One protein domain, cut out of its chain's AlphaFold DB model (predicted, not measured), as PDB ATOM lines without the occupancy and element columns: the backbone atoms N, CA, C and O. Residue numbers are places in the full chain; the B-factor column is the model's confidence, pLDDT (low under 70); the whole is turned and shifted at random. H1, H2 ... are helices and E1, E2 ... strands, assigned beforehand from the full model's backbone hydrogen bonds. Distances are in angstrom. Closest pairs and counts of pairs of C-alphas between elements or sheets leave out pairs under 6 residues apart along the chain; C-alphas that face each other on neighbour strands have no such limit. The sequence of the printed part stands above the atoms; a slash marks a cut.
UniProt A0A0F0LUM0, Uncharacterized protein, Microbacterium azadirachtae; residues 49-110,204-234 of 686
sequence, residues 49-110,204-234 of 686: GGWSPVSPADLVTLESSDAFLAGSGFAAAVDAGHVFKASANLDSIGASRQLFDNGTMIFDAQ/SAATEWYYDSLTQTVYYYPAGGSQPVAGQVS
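AT A GLANCE: This is residues 49 to 110 and 204 to 234 of the 686 residues of an uncharacterized protein of Microbacterium azadirachtae (UniProt A0A0F0LUM0). A strongly twisted sheet of five short strands wraps part of the way round, like a loosely formed and incomplete barrel, and a small helical hairpin of H1 and H2 sits outside it, to one side of the strands. H2 is the helix next to the sheet and only grazes it, H1 lies beyond H2, and residues 233 to 234 at the end of the printed part pair with edge strand E2. The printed part has 93 residues with two named helices and five named strands, in the order H1, H2, E1, E2, E3, E4, E5; the sheet is mixed, in the order E1, E5, E4, E3, E2. The class is mixed, helices and strands, though under half of the residues are in named elements. The whole is compact, with a radius of gyration of the C-alphas of 12.6 A, and rounded, spanning 32 by 28 by 24 A.

HOW THE PARTS SIT: In the sheet, E5, residues 217 to 221, and E4, residues 208 to 212, form an antiparallel hairpin at 166 degrees, with N 219 and O 210 within hydrogen-bond range at 2.8 A. On the other side of E5, edge strand E1, residues 84 to 87, is antiparallel at 156 degrees, with N 218 and O 86 at 2.8 A. E3, residues 104 to 108, is parallel to E4 at 60 degrees, with N 209 and O 107 at 2.9 A. E3 and edge strand E2, residues 99 to 101, meet only at a point, where C-alphas 105 and 100 face each other at 4.4 A. Residues 52 to 53 pair antiparallel with residues 84 to 85 of E1, and residues 233 to 234 with residues 100 to 101 of E2. H2, residues 73 to 79, is on the sheet but only grazes it with its residues 74 to 78; its closest C-alpha pair with E5 is Ala 77 and Tyr 221, 8.0 A. H1, residues 56 to 65, is not on the sheet. H1 and H2 touch as a helical hairpin, the closest C-alphas being those of Leu 59 and Ala 75, 7.0 A; they run opposite ways at a shallow tilt of 33 degrees, only just short of steep. In H1 and H2 every O i to N i+4 pair is within hydrogen-bond range.

IN THESE COORDINATES: E4 is 13.9 A long from first to last C-alpha, E5 13.5 A, E3 13.1 A, E1 10.7 A and E2 7.1 A. H1 is 14.6 A long and begins with C-alpha 56 at (68.616, -23.162, -13.989), and H2 is 9.9 A long. E5 ends with C-alpha 221 at (72.736, -8.223, -16.494).

THE WHOLE: The C-alphas farthest apart, those of Ser 64 and Gly 103, are 34.8 A apart. Residues 111 to 203 are cut out, and C-alphas 110 and 204 are 8.8 A apart across the cut. Of the links printed whole, E1 to E2 is long. Residues 222 to 234 hold no named element. The mean pLDDT of the printed part is 94.3, and no printed residue is under 70.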
ATOM      1  N   GLY A  49      85.725 -10.335  -9.843       94.69
ATOM      2  CA  GLY A  49      86.060 -11.547 -10.594       94.69
ATOM      3  C   GLY A  49      85.095 -12.706 -10.337       94.69
ATOM      4  O   GLY A  49      84.155 -12.601  -9.558       94.69
ATOM      5  N   GLY A  50      85.361 -13.853 -10.969       95.94
ATOM      6  CA  GLY A  50      84.631 -15.094 -10.677       95.94
ATOM      7  C   GLY A  50      83.198 -15.140 -11.213       95.94
ATOM      8  O   GLY A  50      82.384 -15.900 -10.695       95.94
ATOM      9  N   TRP A  51      82.896 -14.348 -12.245       97.75
ATOM     10  CA  TRP A  51      81.593 -14.356 -12.901       97.75
ATOM     11  C   TRP A  51      81.254 -15.734 -13.461       97.75
ATOM     12  O   TRP A  51      82.059 -16.361 -14.151       97.75
ATOM     13  N   SER A  52      80.037 -16.182 -13.182       97.50
ATOM     14  CA  SER A  52      79.452 -17.399 -13.740       97.50
ATOM     15  C   SER A  52      77.992 -17.143 -14.116       97.50
ATOM     16  O   SER A  52      77.355 -16.305 -13.471       97.50
ATOM     17  N   PRO A  53      77.445 -17.809 -15.146       97.88
ATOM     18  CA  PRO A  53      76.023 -17.711 -15.448       97.88
ATOM     19  C   PRO A  53      75.190 -18.141 -14.239       97.88
ATOM     20  O   PRO A  53      75.545 -19.103 -13.551       97.88
ATOM     21  N   VAL A  54      74.064 -17.472 -14.000       98.25
ATOM     22  CA  VAL A  54      73.043 -18.016 -13.098       98.25
ATOM     23  C   VAL A  54      72.443 -19.239 -13.786       98.25
ATOM     24  O   VAL A  54      71.862 -19.137 -14.862       98.25
ATOM     25  N   SER A  55      72.644 -20.424 -13.213       97.50
ATOM     26  CA  SER A  55      72.165 -21.670 -13.814       97.50
ATOM     27  C   SER A  55      70.671 -21.895 -13.539       97.50
ATOM     28  O   SER A  55      70.144 -21.377 -12.551       97.50
ATOM     29  N   PRO A  56      69.989 -22.762 -14.309       96.38
ATOM     30  CA  PRO A  56      68.616 -23.162 -13.989       96.38
ATOM     31  C   PRO A  56      68.458 -23.747 -12.574       96.38
ATOM     32  O   PRO A  56      67.424 -23.578 -11.938       96.38
ATOM     33  N   ALA A  57      69.492 -24.411 -12.043       97.25
ATOM     34  CA  ALA A  57      69.476 -24.932 -10.674       97.25
ATOM     35  C   ALA A  57      69.579 -23.816  -9.616       97.25
ATOM     36  O   ALA A  57      68.960 -23.910  -8.552       97.25
ATOM     37  N   ASP A  58      70.334 -22.753  -9.914       97.56
ATOM     38  CA  ASP A  58      70.389 -21.564  -9.065       97.56
ATOM     39  C   ASP A  58      69.031 -20.866  -9.032       97.56
ATOM     40  O   ASP A  58      68.554 -20.530  -7.951       97.56
ATOM     41  N   LEU A  59      68.383 -20.715 -10.193       97.56
ATOM     42  CA  LEU A  59      67.055 -20.112 -10.295       97.56
ATOM     43  C   LEU A  59      66.024 -20.865  -9.447       97.56
ATOM     44  O   LEU A  59      65.377 -20.245  -8.613       97.56
ATOM     45  N   VAL A  60      65.955 -22.197  -9.554       97.31
ATOM     46  CA  VAL A  60      65.056 -23.024  -8.720       97.31
ATOM     47  C   VAL A  60      65.313 -22.814  -7.222       97.31
ATOM     48  O   VAL A  60      64.379 -22.774  -6.417       97.31
ATOM     49  N   THR A  61      66.578 -22.666  -6.824       96.81
ATOM     50  CA  THR A  61      66.939 -22.407  -5.422       96.81
ATOM     51  C   THR A  61      66.468 -21.020  -4.978       96.81
ATOM     52  O   THR A  61      65.883 -20.880  -3.899       96.81
ATOM     53  N   LEU A  62      66.671 -20.004  -5.816       96.94
ATOM     54  CA  LEU A  62      66.226 -18.636  -5.557       96.94
ATOM     55  C   LEU A  62      64.693 -18.550  -5.479       96.94
ATOM     56  O   LEU A  62      64.169 -18.004  -4.512       96.94
ATOM     57  N   GLU A  63      63.970 -19.178  -6.407       96.88
ATOM     58  CA  GLU A  63      62.499 -19.243  -6.426       96.88
ATOM     59  C   GLU A  63      61.914 -19.953  -5.198       96.88
ATOM     60  O   GLU A  63      60.822 -19.620  -4.739       96.88
ATOM     61  N   SER A  64      62.643 -20.915  -4.621       95.56
ATOM     62  CA  SER A  64      62.230 -21.556  -3.366       95.56
ATOM     63  C   SER A  64      62.331 -20.626  -2.149       95.56
ATOM     64  O   SER A  64      61.658 -20.857  -1.142       95.56
ATOM     65  N   SER A  65      63.163 -19.583  -2.247       92.75
ATOM     66  CA  SER A  65      63.403 -18.596  -1.189       92.75
ATOM     67  C   SER A  65      62.543 -17.340  -1.361       92.75
ATOM     68  O   SER A  65      62.131 -16.740  -0.369       92.75
ATOM     69  N   ASP A  66      62.240 -16.965  -2.606       94.31
ATOM     70  CA  ASP A  66      61.334 -15.874  -2.956       94.31
ATOM     71  C   ASP A  66      60.350 -16.328  -4.043       94.31
ATOM     72  O   ASP A  66      60.677 -16.427  -5.229       94.31
ATOM     73  N   ALA A  67      59.104 -16.562  -3.625       93.25
ATOM     74  CA  ALA A  67      58.030 -17.021  -4.501       93.25
ATOM     75  C   ALA A  67      57.658 -16.011  -5.605       93.25
ATOM     76  O   ALA A  67      56.953 -16.380  -6.543       93.25
ATOM     77  N   PHE A  68      58.102 -14.753  -5.509       95.69
ATOM     78  CA  PHE A  68      57.851 -13.729  -6.523       95.69
ATOM     79  C   PHE A  68      58.849 -13.752  -7.687       95.69
ATOM     80  O   PHE A  68      58.632 -13.049  -8.674       95.69
ATOM     81  N   LEU A  69      59.918 -14.553  -7.604       96.44
ATOM     82  CA  LEU A  69      60.870 -14.704  -8.707       96.44
ATOM     83  C   LEU A  69      60.308 -15.546  -9.853       96.44
ATOM     84  O   LEU A  69      60.624 -15.270 -11.010       96.44
ATOM     85  N   ALA A  70      59.443 -16.517  -9.557       95.19
ATOM     86  CA  ALA A  70      58.846 -17.367 -10.578       95.19
ATOM     87  C   ALA A  70      58.005 -16.537 -11.562       95.19
ATOM     88  O   ALA A  70      57.028 -15.891 -11.183       95.19
ATOM     89  N   GLY A  71      58.393 -16.553 -12.842       92.44
ATOM     90  CA  GLY A  71      57.748 -15.765 -13.898       92.44
ATOM     91  C   GLY A  71      58.053 -14.259 -13.872       92.44
ATOM     92  O   GLY A  71      57.388 -13.501 -14.574       92.44
ATOM     93  N   SER A  72      59.032 -13.820 -13.072       95.19
ATOM     94  CA  SER A  72      59.527 -12.436 -13.064       95.19
ATOM     95  C   SER A  72      60.417 -12.119 -14.275       95.19
ATOM     96  O   SER A  72      60.843 -13.017 -15.008       95.19
ATOM     97  N   GLY A  73      60.748 -10.834 -14.457       93.50
ATOM     98  CA  GLY A  73      61.723 -10.398 -15.459       93.50
ATOM     99  C   GLY A  73      63.111 -11.007 -15.235       93.50
ATOM    100  O   GLY A  73      63.753 -11.425 -16.195       93.50
ATOM    101  N   PHE A  74      63.520 -11.176 -13.973       96.94
ATOM    102  CA  PHE A  74      64.749 -11.886 -13.618       96.94
ATOM    103  C   PHE A  74      64.757 -13.343 -14.087       96.94
ATOM    104  O   PHE A  74      65.719 -13.774 -14.718       96.94
ATOM    105  N   ALA A  75      63.686 -14.102 -13.827       97.56
ATOM    106  CA  ALA A  75      63.603 -15.496 -14.274       97.56
ATOM    107  C   ALA A  75      63.697 -15.596 -15.805       97.56
ATOM    108  O   ALA A  75      64.472 -16.397 -16.324       97.56
ATOM    109  N   ALA A  76      62.997 -14.713 -16.527       96.44
ATOM    110  CA  ALA A  76      63.086 -14.641 -17.984       96.44
ATOM    111  C   ALA A  76      64.506 -14.290 -18.475       96.44
ATOM    112  O   ALA A  76      64.982 -14.870 -19.452       96.44
ATOM    113  N   ALA A  77      65.204 -13.374 -17.795       96.00
ATOM    114  CA  ALA A  77      66.581 -13.004 -18.123       96.00
ATOM    115  C   ALA A  77      67.580 -14.144 -17.841       96.00
ATOM    116  O   ALA A  77      68.528 -14.339 -18.606       96.00
ATOM    117  N   VAL A  78      67.361 -14.933 -16.783       97.50
ATOM    118  CA  VAL A  78      68.151 -16.140 -16.490       97.50
ATOM    119  C   VAL A  78      67.923 -17.215 -17.553       97.50
ATOM    120  O   VAL A  78      68.897 -17.754 -18.077       97.50
ATOM    121  N   ASP A  79      66.672 -17.485 -17.934       96.56
ATOM    122  CA  ASP A  79      66.333 -18.459 -18.982       96.56
ATOM    123  C   ASP A  79      66.933 -18.080 -20.346       96.56
ATOM    124  O   ASP A  79      67.343 -18.949 -21.121       96.56
ATOM    125  N   ALA A  80      67.038 -16.778 -20.626       95.69
ATOM    126  CA  ALA A  80      67.712 -16.245 -21.808       95.69
ATOM    127  C   ALA A  80      69.253 -16.295 -21.721       95.69
ATOM    128  O   ALA A  80      69.937 -16.008 -22.705       95.69
ATOM    129  N   GLY A  81      69.817 -16.679 -20.570       96.44
ATOM    130  CA  GLY A  81      71.259 -16.770 -20.345       96.44
ATOM    131  C   GLY A  81      71.949 -15.416 -20.175       96.44
ATOM    132  O   GLY A  81      73.139 -15.305 -20.460       96.44
ATOM    133  N   HIS A  82      71.217 -14.387 -19.743       96.94
ATOM    134  CA  HIS A  82      71.710 -13.010 -19.686       96.94
ATOM    135  C   HIS A  82      72.187 -12.550 -18.308       96.94
ATOM    136  O   HIS A  82      72.832 -11.507 -18.209       96.94
ATOM    137  N   VAL A  83      71.906 -13.314 -17.250       98.19
ATOM    138  CA  VAL A  83      72.273 -12.940 -15.880       98.19
ATOM    139  C   VAL A  83      73.480 -13.736 -15.398       98.19
ATOM    140  O   VAL A  83      73.520 -14.968 -15.467       98.19
ATOM    141  N   PHE A  84      74.446 -13.017 -14.837       98.38
ATOM    142  CA  PHE A  84      75.664 -13.571 -14.259       98.38
ATOM    143  C   PHE A  84      75.746 -13.225 -12.780       98.38
ATOM    144  O   PHE A  84      75.209 -12.213 -12.332       98.38
ATOM    145  N   LYS A  85      76.442 -14.070 -12.018       98.19
ATOM    146  CA  LYS A  85      76.692 -13.867 -10.594       98.19
ATOM    147  C   LYS A  85      78.167 -13.977 -10.239       98.19
ATOM    148  O   LYS A  85      78.899 -14.769 -10.840       98.19
ATOM    149  N   ALA A  86      78.571 -13.219  -9.227       97.94
ATOM    150  CA  ALA A  86      79.896 -13.252  -8.624       97.94
ATOM    151  C   ALA A  86      79.798 -13.044  -7.107       97.94
ATOM    152  O   ALA A  86      78.874 -12.393  -6.620       97.94
ATOM    153  N   SER A  87      80.756 -13.584  -6.354       96.56
ATOM    154  CA  SER A  87      80.869 -13.291  -4.922       96.56
ATOM    155  C   SER A  87      81.695 -12.022  -4.723       96.56
ATOM    156  O   SER A  87      82.803 -11.917  -5.252       96.56
ATOM    157  N   ALA A  88      81.160 -11.070  -3.962       94.19
ATOM    158  CA  ALA A  88      81.852  -9.845  -3.583       94.19
ATOM    159  C   ALA A  88      81.302  -9.343  -2.244       94.19
ATOM    160  O   ALA A  88      80.093  -9.228  -2.075       94.19
ATOM    161  N   ASN A  89      82.179  -9.018  -1.294       92.38
ATOM    162  CA  ASN A  89      81.757  -8.390  -0.045       92.38
ATOM    163  C   ASN A  89      81.662  -6.876  -0.248       92.38
ATOM    164  O   ASN A  89      82.680  -6.185  -0.262       92.38
ATOM    165  N   LEU A  90      80.432  -6.380  -0.379       92.56
ATOM    166  CA  LEU A  90      80.140  -4.954  -0.530       92.56
ATOM    167  C   LEU A  90      79.548  -4.348   0.751       92.56
ATOM    168  O   LEU A  90      79.026  -3.233   0.743       92.56
ATOM    169  N   ASP A  91      79.590  -5.064   1.876       92.06
ATOM    170  CA  ASP A  91      78.952  -4.608   3.111       92.06
ATOM    171  C   ASP A  91      79.692  -3.424   3.741       92.06
ATOM    172  O   ASP A  91      79.056  -2.523   4.283       92.06
ATOM    173  N   SER A  92      81.021  -3.384   3.609       88.69
ATOM    174  CA  SER A  92      81.878  -2.348   4.199       88.69
ATOM    175  C   SER A  92      81.676  -0.951   3.608       88.69
ATOM    176  O   SER A  92      81.900   0.030   4.313       88.69
ATOM    177  N   ILE A  93      81.243  -0.844   2.346       90.75
ATOM    178  CA  ILE A  93      80.986   0.444   1.676       90.75
ATOM    179  C   ILE A  93      79.539   0.942   1.901       90.75
ATOM    180  O   ILE A  93      79.210   2.079   1.572       90.75
ATOM    181  N   GLY A  94      78.675   0.124   2.520       90.12
ATOM    182  CA  GLY A  94      77.364   0.543   3.029       90.12
ATOM    183  C   GLY A  94      76.394   1.055   1.958       90.12
ATOM    184  O   GLY A  94      76.132   0.375   0.974       90.12
ATOM    185  N   ALA A  95      75.810   2.240   2.159       88.44
ATOM    186  CA  ALA A  95      74.893   2.851   1.187       88.44
ATOM    187  C   ALA A  95      75.611   3.383  -0.070       88.44
ATOM    188  O   ALA A  95      74.962   3.653  -1.076       88.44
ATOM    189  N   SER A  96      76.943   3.496  -0.037       91.81
ATOM    190  CA  SER A  96      77.776   3.974  -1.147       91.81
ATOM    191  C   SER A  96      78.182   2.872  -2.128       91.81
ATOM    192  O   SER A  96      79.098   3.067  -2.924       91.81
ATOM    193  N   ARG A  97      77.532   1.703  -2.085       93.88
ATOM    194  CA  ARG A  97      77.799   0.617  -3.036       93.88
ATOM    195  C   ARG A  97      77.511   1.075  -4.455       93.88
ATOM    196  O   ARG A  97      76.436   1.579  -4.738       93.88
ATOM    197  N   GLN A  98      78.469   0.841  -5.335       95.00
ATOM    198  CA  GLN A  98      78.390   1.230  -6.732       95.00
ATOM    199  C   GLN A  98      79.127   0.176  -7.555       95.00
ATOM    200  O   GLN A  98      80.225  -0.238  -7.171       95.00
ATOM    201  N   LEU A  99      78.517  -0.269  -8.650       95.62
ATOM    202  CA  LEU A  99      79.098  -1.220  -9.593       95.62
ATOM    203  C   LEU A  99      79.359  -0.506 -10.922       95.62
ATOM    204  O   LEU A  99      78.588   0.371 -11.316       95.62
ATOM    205  N   PHE A 100      80.437  -0.882 -11.603       95.62
ATOM    206  CA  PHE A 100      80.863  -0.279 -12.858       95.62
ATOM    207  C   PHE A 100      81.122  -1.346 -13.919       95.62
ATOM    208  O   PHE A 100      81.725  -2.371 -13.614       95.62
ATOM    209  N   ASP A 101      80.716  -1.082 -15.160       92.56
ATOM    210  CA  ASP A 101      81.094  -1.841 -16.357       92.56
ATOM    211  C   ASP A 101      81.995  -0.945 -17.210       92.56
ATOM    212  O   ASP A 101      81.572   0.120 -17.663       92.56
ATOM    213  N   ASN A 102      83.264  -1.329 -17.365       89.00
ATOM    214  CA  ASN A 102      84.294  -0.540 -18.048       89.00
ATOM    215  C   ASN A 102      84.364   0.923 -17.557       89.00
ATOM    216  O   ASN A 102      84.508   1.856 -18.345       89.00
ATOM    217  N   GLY A 103      84.239   1.123 -16.241       89.38
ATOM    218  CA  GLY A 103      84.286   2.447 -15.607       89.38
ATOM    219  C   GLY A 103      83.003   3.275 -15.737       89.38
ATOM    220  O   GLY A 103      82.990   4.428 -15.328       89.38
ATOM    221  N   THR A 104      81.920   2.718 -16.287       89.06
ATOM    222  CA  THR A 104      80.602   3.373 -16.319       89.06
ATOM    223  C   THR A 104      79.704   2.780 -15.244       89.06
ATOM    224  O   THR A 104      79.620   1.560 -15.125       89.06
ATOM    225  N   MET A 105      79.032   3.622 -14.457       91.38
ATOM    226  CA  MET A 105      78.123   3.159 -13.401       91.38
ATOM    227  C   MET A 105      76.974   2.318 -13.969       91.38
ATOM    228  O   MET A 105      76.345   2.688 -14.957       91.38
ATOM    229  N   ILE A 106      76.678   1.220 -13.281       91.31
ATOM    230  CA  ILE A 106      75.553   0.319 -13.532       91.31
ATOM    231  C   ILE A 106      74.462   0.634 -12.503       91.31
ATOM    232  O   ILE A 106      74.760   0.876 -11.327       91.31
ATOM    233  N   PHE A 107      73.198   0.641 -12.917       90.00
ATOM    234  CA  PHE A 107      72.091   1.008 -12.032       90.00
ATOM    235  C   PHE A 107      71.605  -0.171 -11.192       90.00
ATOM    236  O   PHE A 107      71.565  -1.306 -11.663       90.00
ATOM    237  N   ASP A 108      71.209   0.101  -9.947       91.62
ATOM    238  CA  ASP A 108      70.446  -0.873  -9.163       91.62
ATOM    239  C   ASP A 108      69.226  -1.330  -9.974       91.62
ATOM    240  O   ASP A 108      68.564  -0.490 -10.584       91.62
ATOM    241  N   ALA A 109      68.902  -2.622  -9.914       94.19
ATOM    242  CA  ALA A 109      67.649  -3.166 -10.424       94.19
ATOM    243  C   ALA A 109      66.474  -2.332  -9.890       94.19
ATOM    244  O   ALA A 109      66.254  -2.259  -8.666       94.19
ATOM    245  N   GLN A 110      65.777  -1.658 -10.804       93.50
ATOM    246  CA  GLN A 110      64.836  -0.591 -10.486       93.50
ATOM    247  C   GLN A 110      63.523  -0.794 -11.232       93.50
ATOM    248  O   GLN A 110      63.501  -1.150 -12.399       93.50
ATOM    249  N   SER A 204      65.968  -7.084 -14.712       92.00
ATOM    250  CA  SER A 204      65.223  -7.526 -15.892       92.00
ATOM    251  C   SER A 204      65.658  -6.854 -17.189       92.00
ATOM    252  O   SER A 204      65.367  -7.379 -18.268       92.00
ATOM    253  N   ALA A 205      66.430  -5.771 -17.097       91.81
ATOM    254  CA  ALA A 205      66.998  -5.070 -18.231       91.81
ATOM    255  C   ALA A 205      68.529  -5.100 -18.212       91.81
ATOM    256  O   ALA A 205      69.189  -5.306 -17.192       91.81
ATOM    257  N   ALA A 206      69.110  -4.900 -19.392       90.88
ATOM    258  CA  ALA A 206      70.550  -4.790 -19.525       90.88
ATOM    259  C   ALA A 206      71.060  -3.545 -18.779       90.88
ATOM    260  O   ALA A 206      70.380  -2.523 -18.735       90.88
ATOM    261  N   THR A 207      72.282  -3.611 -18.246       88.62
ATOM    262  CA  THR A 207      72.920  -2.565 -17.418       88.62
ATOM    263  C   THR A 207      72.285  -2.336 -16.041       88.62
ATOM    264  O   THR A 207      72.438  -1.268 -15.449       88.62
ATOM    265  N   GLU A 208      71.672  -3.381 -15.485       94.25
ATOM    266  CA  GLU A 208      71.179  -3.418 -14.107       94.25
ATOM    267  C   GLU A 208      71.944  -4.430 -13.244       94.25
ATOM    268  O   GLU A 208      72.451  -5.440 -13.744       94.25
ATOM    269  N   TRP A 209      71.999  -4.198 -11.930       96.25
ATOM    270  CA  TRP A 209      72.593  -5.132 -10.969       96.25
ATOM    271  C   TRP A 209      71.809  -5.221  -9.653       96.25
ATOM    272  O   TRP A 209      71.030  -4.341  -9.295       96.25
ATOM    273  N   TYR A 210      72.026  -6.302  -8.907       97.12
ATOM    274  CA  TYR A 210      71.475  -6.509  -7.570       97.12
ATOM    275  C   TYR A 210      72.532  -7.121  -6.649       97.12
ATOM    276  O   TYR A 210      73.291  -8.000  -7.058       97.12
ATOM    277  N   TYR A 211      72.555  -6.692  -5.388       96.56
ATOM    278  CA  TYR A 211      73.421  -7.260  -4.359       96.56
ATOM    279  C   TYR A 211      72.609  -7.925  -3.256       96.56
ATOM    280  O   TYR A 211      71.823  -7.277  -2.563       96.56
ATOM    281  N   ASP A 212      72.856  -9.216  -3.059       95.69
ATOM    282  CA  ASP A 212      72.366  -9.962  -1.911       95.69
ATOM    283  C   ASP A 212      73.394  -9.907  -0.777       95.69
ATOM    284  O   ASP A 212      74.403 -10.614  -0.803       95.69
ATOM    285  N   SER A 213      73.124  -9.098   0.248       92.94
ATOM    286  CA  SER A 213      74.004  -8.985   1.417       92.94
ATOM    287  C   SER A 213      74.017 -10.232   2.305       92.94
ATOM    288  O   SER A 213      74.943 -10.399   3.091       92.94
ATOM    289  N   LEU A 214      73.007 -11.110   2.228       93.19
ATOM    290  CA  LEU A 214      72.978 -12.333   3.042       93.19
ATOM    291  C   LEU A 214      73.974 -13.366   2.521       93.19
ATOM    292  O   LEU A 214      74.597 -14.081   3.305       93.19
ATOM    293  N   THR A 215      74.116 -13.441   1.198       94.62
ATOM    294  CA  THR A 215      75.018 -14.386   0.529       94.62
ATOM    295  C   THR A 215      76.291 -13.731  -0.006       94.62
ATOM    296  O   THR A 215      77.172 -14.441  -0.485       94.62
ATOM    297  N   GLN A 216      76.403 -12.401   0.086       96.06
ATOM    298  CA  GLN A 216      77.475 -11.595  -0.510       96.06
ATOM    299  C   GLN A 216      77.644 -11.895  -2.008       96.06
ATOM    300  O   GLN A 216      78.754 -12.096  -2.515       96.06
ATOM    301  N   THR A 217      76.505 -11.959  -2.708       97.44
ATOM    302  CA  THR A 217      76.428 -12.269  -4.139       97.44
ATOM    303  C   THR A 217      75.960 -11.048  -4.915       97.44
ATOM    304  O   THR A 217      74.914 -10.472  -4.620       97.44
ATOM    305  N   VAL A 218      76.717 -10.685  -5.945       97.69
ATOM    306  CA  VAL A 218      76.322  -9.703  -6.954       97.69
ATOM    307  C   VAL A 218      75.710 -10.447  -8.132       97.69
ATOM    308  O   VAL A 218      76.323 -11.376  -8.654       97.69
ATOM    309  N   TYR A 219      74.529 -10.016  -8.561       98.25
ATOM    310  CA  TYR A 219      73.865 -10.427  -9.792       98.25
ATOM    311  C   TYR A 219      73.901  -9.262 -10.774       98.25
ATOM    312  O   TYR A 219      73.660  -8.121 -10.384       98.25
ATOM    313  N   TYR A 220      74.207  -9.534 -12.036       97.88
ATOM    314  CA  TYR A 220      74.395  -8.507 -13.057       97.88
ATOM    315  C   TYR A 220      73.840  -8.969 -14.403       97.88
ATOM    316  O   TYR A 220      74.061 -10.119 -14.797       97.88
ATOM    317  N   TYR A 221      73.157  -8.063 -15.105       96.25
ATOM    318  CA  TYR A 221      72.736  -8.223 -16.494       96.25
ATOM    319  C   TYR A 221      73.593  -7.306 -17.398       96.25
ATOM    320  O   TYR A 221      73.327  -6.108 -17.508       96.25
ATOM    321  N   PRO A 222      74.609  -7.845 -18.100       93.62
ATOM    322  CA  PRO A 222      75.476  -7.081 -18.998       93.62
ATOM    323  C   PRO A 222      74.767  -6.516 -20.233       93.62
ATOM    324  O   PRO A 222      73.880  -7.161 -20.786       93.62
ATOM    325  N   ALA A 223      75.235  -5.369 -20.747       85.25
ATOM    326  CA  ALA A 223      74.683  -4.685 -21.932       85.25
ATOM    327  C   ALA A 223      74.523  -5.589 -23.179       85.25
ATOM    328  O   ALA A 223      73.634  -5.377 -23.998       85.25
ATOM    329  N   GLY A 224      75.377  -6.611 -23.321       82.00
ATOM    330  CA  GLY A 224      75.333  -7.597 -24.411       82.00
ATOM    331  C   GLY A 224      74.858  -8.993 -23.999       82.00
ATOM    332  O   GLY A 224      75.041  -9.940 -24.765       82.00
ATOM    333  N   GLY A 225      74.349  -9.160 -22.773       86.25
ATOM    334  CA  GLY A 225      73.870 -10.441 -22.242       86.25
ATOM    335  C   GLY A 225      74.926 -11.552 -22.188       86.25
ATOM    336  O   GLY A 225      74.574 -12.723 -22.098       86.25
ATOM    337  N   SER A 226      76.209 -11.197 -22.295       91.25
ATOM    338  CA  SER A 226      77.348 -12.116 -22.354       91.25
ATOM    339  C   SER A 226      78.181 -12.017 -21.086       91.25
ATOM    340  O   SER A 226      78.257 -10.951 -20.481       91.25
ATOM    341  N   GLN A 227      78.836 -13.116 -20.709       94.88
ATOM    342  CA  GLN A 227      79.606 -13.184 -19.470       94.88
ATOM    343  C   GLN A 227      80.668 -12.077 -19.409       94.88
ATOM    344  O   GLN A 227      81.442 -11.954 -20.364       94.88
ATOM    345  N   PRO A 228      80.765 -11.329 -18.292       94.56
ATOM    346  CA  PRO A 228      81.807 -10.328 -18.141       94.56
ATOM    347  C   PRO A 228      83.209 -10.933 -18.241       94.56
ATOM    348  O   PRO A 228      83.501 -11.966 -17.627       94.56
ATOM    349  N   VAL A 229      84.095 -10.275 -18.991       92.50
ATOM    350  CA  VAL A 229      85.513 -10.660 -19.042       92.50
ATOM    351  C   VAL A 229      86.253 -10.179 -17.791       92.50
ATOM    352  O   VAL A 229      85.794  -9.299 -17.062       92.50
ATOM    353  N   ALA A 230      87.415 -10.767 -17.507       90.00
ATOM    354  CA  ALA A 230      88.212 -10.378 -16.345       90.00
ATOM    355  C   ALA A 230      88.575  -8.882 -16.398       90.00
ATOM    356  O   ALA A 230      89.095  -8.406 -17.403       90.00
ATOM    357  N   GLY A 231      88.308  -8.160 -15.308       87.81
ATOM    358  CA  GLY A 231      88.581  -6.724 -15.200       87.81
ATOM    359  C   GLY A 231      87.521  -5.810 -15.821       87.81
ATOM    360  O   GLY A 231      87.628  -4.602 -15.650       87.81
ATOM    361  N   GLN A 232      86.498  -6.354 -16.490       93.31
ATOM    362  CA  GLN A 232      85.413  -5.554 -17.062       93.31
ATOM    363  C   GLN A 232      84.551  -4.894 -15.980       93.31
ATOM    364  O   GLN A 232      84.220  -3.716 -16.087       93.31
ATOM    365  N   VAL A 233      84.180  -5.665 -14.953       96.94
ATOM    366  CA  VAL A 233      83.300  -5.199 -13.880       96.94
ATOM    367  C   VAL A 233      84.118  -4.892 -12.637       96.94
ATOM    368  O   VAL A 233      84.951  -5.704 -12.227       96.94
ATOM    369  N   SER A 234      83.860  -3.749 -12.011       96.81
ATOM    370  CA  SER A 234      84.461  -3.350 -10.738       96.81
ATOM    371  C   SER A 234      83.406  -2.818  -9.774       96.81
ATOM    372  O   SER A 234      82.341  -2.366 -10.184       96.81
TER     373      SER A 234